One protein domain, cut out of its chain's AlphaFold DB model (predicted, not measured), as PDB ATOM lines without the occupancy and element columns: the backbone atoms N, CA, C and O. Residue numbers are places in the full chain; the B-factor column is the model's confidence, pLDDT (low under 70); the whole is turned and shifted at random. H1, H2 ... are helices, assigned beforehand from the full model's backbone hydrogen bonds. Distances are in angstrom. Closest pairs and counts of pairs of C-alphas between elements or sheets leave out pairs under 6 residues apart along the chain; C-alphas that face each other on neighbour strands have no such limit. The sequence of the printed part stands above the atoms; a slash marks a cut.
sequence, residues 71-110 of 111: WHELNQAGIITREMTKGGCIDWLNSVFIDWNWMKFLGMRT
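Overview. This is residues 71 to 110 of the 111 residues of an uncharacterized protein of Polyporus brumalis (UniProt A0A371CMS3). The model is a hook with unequal arms: a short arm with two one-turn helices, H1 and then H2, turns through residues 81 to 85 into one long unbent helix, H3, which folds back past them and makes the longest axis. The short arm is only loosely packed on the earlier part of H3, and residues 101 to 110, of which 101 to 108 belong to H3, stick out beyond it. The printed part has 40 residues with three named helices, in the order H1, H2, H3, and no named strand; the class is all helix. The whole is loose, with a radius of gyration of the C-alphas of 11.9 A, and spans 38 by 19 by 10 A.

Arrangement. H1, residues 71 to 74, and H2, residues 77 to 80, meet only through their link, which is tight, with 2 residues between them. A tight link of 5 residues joins H2 to H3, residues 86 to 108. H1 is close to H3 but not clearly touching it: the closest C-alphas, those of Leu 74 and Val 96, are 7.5 A apart, and the centres are 11.5 A apart. H2 is also close to H3 but not clearly touching it, with the closest C-alphas, those of Ala 77 and Leu 93, 7.1 A apart and 13.3 A from centre to centre. In H3 every O i to N i+4 pair is within hydrogen-bond range; H1 and H2, with 4 residues each, are too short for such a pair, and in each the one O i to N i+3 pair is within range.

Along the chain. H1 begins at C-alpha 71, at (101.523, 111.400, 76.897), and ends at Leu 74. H2 runs from C-alpha 77, at (103.616, 120.410, 80.553), to Ile 80. H3 begins at C-alpha 86, at (97.482, 131.832, 75.406), and ends at C-alpha 108, at (117.064, 106.639, 65.970), 33.3 A from first to last C-alpha. H1 and H2 measure 4.9 A and 5.2 A in the same way.

Size, cuts and confidence. The two C-alphas farthest apart are those of Thr 85 and Thr 110, at 38.2 A, while the first and last printed C-alphas, those of Trp 71 and Thr 110, are 23.1 A apart. Without residues 101 to 110, which stand free, the body has 30 residues, spans 23 by 17 by 8 A and has a radius of gyration of 8.7 A. The printed part has no cut, and no link is long. The mean pLDDT of the printed part is 89.1; residues 109 to 110 are under 70.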
ATOM      1  N   TRP A  71     102.504 110.773  76.008       85.50
ATOM      2  CA  TRP A  71     101.523 111.400  76.897       85.50
ATOM      3  C   TRP A  71     102.010 111.480  78.339       85.50
ATOM      4  O   TRP A  71     101.759 112.488  78.989       85.50
ATOM      5  N   HIS A  72     102.755 110.485  78.825       82.75
ATOM      6  CA  HIS A  72     103.353 110.541  80.159       82.75
ATOM      7  C   HIS A  72     104.259 111.773  80.341       82.75
ATOM      8  O   HIS A  72     104.129 112.501  81.326       82.75
ATOM      9  N   GLU A  73     105.127 112.047  79.367       82.50
ATOM     10  CA  GLU A  73     106.039 113.192  79.402       82.50
ATOM     11  C   GLU A  73     105.304 114.513  79.140       82.50
ATOM     12  O   GLU A  73     105.477 115.495  79.858       82.50
ATOM     13  N   LEU A  74     104.405 114.532  78.155       87.06
ATOM     14  CA  LEU A  74     103.674 115.733  77.751       87.06
ATOM     15  C   LEU A  74     102.656 116.197  78.795       87.06
ATOM     16  O   LEU A  74     102.412 117.396  78.920       87.06
ATOM     17  N   ASN A  75     102.088 115.282  79.584       89.69
ATOM     18  CA  ASN A  75     101.154 115.629  80.655       89.69
ATOM     19  C   ASN A  75     101.797 116.538  81.713       89.69
ATOM     20  O   ASN A  75     101.103 117.360  82.316       89.69
ATOM     21  N   GLN A  76     103.117 116.453  81.905       88.75
ATOM     22  CA  GLN A  76     103.846 117.319  82.834       88.75
ATOM     23  C   GLN A  76     103.810 118.791  82.392       88.75
ATOM     24  O   GLN A  76     103.761 119.690  83.235       88.75
ATOM     25  N   ALA A  77     103.738 119.053  81.081       90.31
ATOM     26  CA  ALA A  77     103.616 120.410  80.553       90.31
ATOM     27  C   ALA A  77     102.308 121.086  80.993       90.31
ATOM     28  O   ALA A  77     102.295 122.300  81.183       90.31
ATOM     29  N   GLY A  78     101.239 120.319  81.243       90.44
ATOM     30  CA  GLY A  78      99.931 120.859  81.617       90.44
ATOM     31  C   GLY A  78      99.942 121.693  82.904       90.44
ATOM     32  O   GLY A  78      99.238 122.699  82.988       90.44
ATOM     33  N   ILE A  79     100.765 121.322  83.893       89.62
ATOM     34  CA  ILE A  79     100.913 122.094  85.140       89.62
ATOM     35  C   ILE A  79     101.646 123.412  84.868       89.62
ATOM     36  O   ILE A  79     101.246 124.457  85.378       89.62
ATOM     37  N   ILE A  80     102.690 123.368  84.038       88.50
ATOM     38  CA  ILE A  80     103.544 124.517  83.712       88.50
ATOM     39  C   ILE A  80     102.769 125.547  82.880       88.50
ATOM     40  O   ILE A  80     102.888 126.750  83.102       88.50
ATOM     41  N   THR A  81     101.928 125.086  81.952       93.94
ATOM     42  CA  THR A  81     101.176 125.960  81.043       93.94
ATOM     43  C   THR A  81      99.898 126.538  81.641       93.94
ATOM     44  O   THR A  81      99.263 127.369  80.996       93.94
ATOM     45  N   ARG A  82      99.483 126.113  82.842       93.88
ATOM     46  CA  ARG A  82      98.157 126.441  83.391       93.88
ATOM     47  C   ARG A  82      97.934 127.938  83.610       93.88
ATOM     48  O   ARG A  82      96.847 128.430  83.336       93.88
ATOM     49  N   GLU A  83      98.959 128.641  84.080       95.31
ATOM     50  CA  GLU A  83      98.896 130.080  84.386       95.31
ATOM     51  C   GLU A  83      99.468 130.949  83.248       95.31
ATOM     52  O   GLU A  83      99.567 132.170  83.369       95.31
ATOM     53  N   MET A  84      99.891 130.334  82.138       96.38
ATOM     54  CA  MET A  84     100.480 131.055  81.013       96.38
ATOM     55  C   MET A  84      99.413 131.791  80.201       96.38
ATOM     56  O   MET A  84      98.271 131.351  80.063       96.38
ATOM     57  N   THR A  85      99.811 132.897  79.568       97.25
ATOM     58  CA  THR A  85      98.986 133.513  78.524       97.25
ATOM     59  C   THR A  85      98.810 132.538  77.357       97.25
ATOM     60  O   THR A  85      99.636 131.653  77.138       97.25
ATOM     61  N   LYS A  86      97.755 132.713  76.555       95.12
ATOM     62  CA  LYS A  86      97.482 131.832  75.406       95.12
ATOM     63  C   LYS A  86      98.684 131.697  74.459       95.12
ATOM     64  O   LYS A  86      98.967 130.594  74.010       95.12
ATOM     65  N   GLY A  87      99.377 132.804  74.175       97.12
ATOM     66  CA  GLY A  87     100.587 132.796  73.348       97.12
ATOM     67  C   GLY A  87     101.720 132.009  74.004       97.12
ATOM     68  O   GLY A  87     102.233 131.072  73.403       97.12
ATOM     69  N   GLY A  88     102.020 132.304  75.275       95.44
ATOM     70  CA  GLY A  88     103.070 131.601  76.018       95.44
ATOM     71  C   GLY A  88     102.812 130.098  76.157       95.44
ATOM     72  O   GLY A  88     103.735 129.306  76.012       95.44
ATOM     73  N   CYS A  89     101.555 129.692  76.354       95.25
ATOM     74  CA  CYS A  89     101.159 128.285  76.383       95.25
ATOM     75  C   CYS A  89     101.457 127.581  75.048       95.25
ATOM     76  O   CYS A  89     102.056 126.509  75.042       95.25
ATOM     77  N   ILE A  90     101.094 128.197  73.916       95.50
ATOM     78  CA  ILE A  90     101.350 127.632  72.583       95.50
ATOM     79  C   ILE A  90     102.857 127.517  72.321       95.50
ATOM     80  O   ILE A  90     103.320 126.455  71.906       95.50
ATOM     81  N   ASP A  91     103.621 128.575  72.591       96.06
ATOM     82  CA  ASP A  91     105.071 128.588  72.364       96.06
ATOM     83  C   ASP A  91     105.791 127.551  73.237       96.06
ATOM     84  O   ASP A  91     106.700 126.853  72.774       96.06
ATOM     85  N   TRP A  92     105.341 127.389  74.484       94.12
ATOM     86  CA  TRP A  92     105.880 126.386  75.393       94.12
ATOM     87  C   TRP A  92     105.574 124.961  74.930       94.12
ATOM     88  O   TRP A  92     106.488 124.146  74.819       94.12
ATOM     89  N   LEU A  93     104.317 124.663  74.581       93.62
ATOM     90  CA  LEU A  93     103.934 123.348  74.056       93.62
ATOM     91  C   LEU A  93     104.699 123.006  72.771       93.62
ATOM     92  O   LEU A  93     105.209 121.895  72.644       93.62
ATOM     93  N   ASN A  94     104.852 123.966  71.854       94.62
ATOM     94  CA  ASN A  94     105.655 123.784  70.644       94.62
ATOM     95  C   ASN A  94     107.109 123.429  70.975       94.62
ATOM     96  O   ASN A  94     107.665 122.517  70.367       94.62
ATOM     97  N   SER A  95     107.706 124.110  71.955       94.12
ATOM     98  CA  SER A  95     109.079 123.837  72.396       94.12
ATOM     99  C   SER A  95     109.225 122.410  72.932       94.12
ATOM    100  O   SER A  95     110.141 121.698  72.528       94.12
ATOM    101  N   VAL A  96     108.278 121.952  73.761       92.69
ATOM    102  CA  VAL A  96     108.255 120.576  74.290       92.69
ATOM    103  C   VAL A  96     108.085 119.543  73.166       92.69
ATOM    104  O   VAL A  96     108.778 118.528  73.144       92.69
ATOM    105  N   PHE A  97     107.199 119.787  72.195       91.62
ATOM    106  CA  PHE A  97     107.009 118.862  71.070       91.62
ATOM    107  C   PHE A  97     108.231 118.793  70.145       91.62
ATOM    108  O   PHE A  97     108.560 117.715  69.643       91.62
ATOM    109  N   ILE A  98     108.907 119.923  69.911       94.00
ATOM    110  CA  ILE A  98     110.155 119.973  69.137       94.00
ATOM    111  C   ILE A  98     111.252 119.188  69.857       94.00
ATOM    112  O   ILE A  98     111.913 118.370  69.216       94.00
ATOM    113  N   ASP A  99     111.404 119.375  71.169       91.81
ATOM    114  CA  ASP A  99     112.369 118.625  71.977       91.81
ATOM    115  C   ASP A  99     112.088 117.114  71.942       91.81
ATOM    116  O   ASP A  99     112.979 116.322  71.640       91.81
ATOM    117  N   TRP A 100     110.826 116.698  72.085       89.69
ATOM    118  CA  TRP A 100     110.446 115.289  71.939       89.69
ATOM    119  C   TRP A 100     110.819 114.714  70.563       89.69
ATOM    120  O   TRP A 100     111.302 113.584  70.444       89.69
ATOM    121  N   ASN A 101     110.608 115.483  69.492       89.31
ATOM    122  CA  ASN A 101     111.020 115.080  68.147       89.31
ATOM    123  C   ASN A 101     112.542 114.969  68.020       89.31
ATOM    124  O   ASN A 101     113.028 114.025  67.392       89.31
ATOM    125  N   TRP A 102     113.283 115.881  68.643       91.69
ATOM    126  CA  TRP A 102     114.738 115.845  68.684       91.69
ATOM    127  C   TRP A 102     115.265 114.624  69.448       91.69
ATOM    128  O   TRP A 102     116.117 113.904  68.931       91.69
ATOM    129  N   MET A 103     114.700 114.311  70.613       88.94
ATOM    130  CA  MET A 103     115.067 113.128  71.397       88.94
ATOM    131  C   MET A 103     114.815 111.827  70.630       88.94
ATOM    132  O   MET A 103     115.673 110.942  70.621       88.94
ATOM    133  N   LYS A 104     113.697 111.728  69.899       86.50
ATOM    134  CA  LYS A 104     113.456 110.603  68.979       86.50
ATOM    135  C   LYS A 104     114.504 110.538  67.870       86.50
ATOM    136  O   LYS A 104     114.989 109.453  67.565       86.50
ATOM    137  N   PHE A 105     114.863 111.676  67.273       89.75
ATOM    138  CA  PHE A 105     115.887 111.734  66.228       89.75
ATOM    139  C   PHE A 105     117.254 111.258  66.726       89.75
ATOM    140  O   PHE A 105     117.908 110.461  66.054       89.75
ATOM    141  N   LEU A 106     117.664 111.693  67.919       90.31
ATOM    142  CA  LEU A 106     118.887 111.215  68.558       90.31
ATOM    143  C   LEU A 106     118.824 109.711  68.841       90.31
ATOM    144  O   LEU A 106     119.775 109.000  68.527       90.31
ATOM    145  N   GLY A 107     117.691 109.228  69.360       82.44
ATOM    146  CA  GLY A 107     117.467 107.811  69.633       82.44
ATOM    147  C   GLY A 107     117.538 106.939  68.380       82.44
ATOM    148  O   GLY A 107     118.165 105.890  68.421       82.44
ATOM    149  N   MET A 108     116.989 107.380  67.243       79.00
ATOM    150  CA  MET A 108     117.064 106.639  65.970       79.00
ATOM    151  C   MET A 108     118.497 106.404  65.482       79.00
ATOM    152  O   MET A 108     118.738 105.477  64.722       79.00
ATOM    153  N   ARG A 109     119.452 107.241  65.891       56.81
ATOM    154  CA  ARG A 109     120.847 107.149  65.451       56.81
ATOM    155  C   ARG A 109     121.643 106.070  66.195       56.81
ATOM    156  O   ARG A 109     122.767 105.775  65.796       56.81
ATOM    157  N   THR A 110     121.091 105.532  67.282       48.34
ATOM    158  CA  THR A 110     121.746 104.568  68.182       48.34
ATOM    159  C   THR A 110     121.144 103.158  68.136       48.34
ATOM    160  O   THR A 110     121.548 102.327  68.946       48.34
TER     161      THR A 110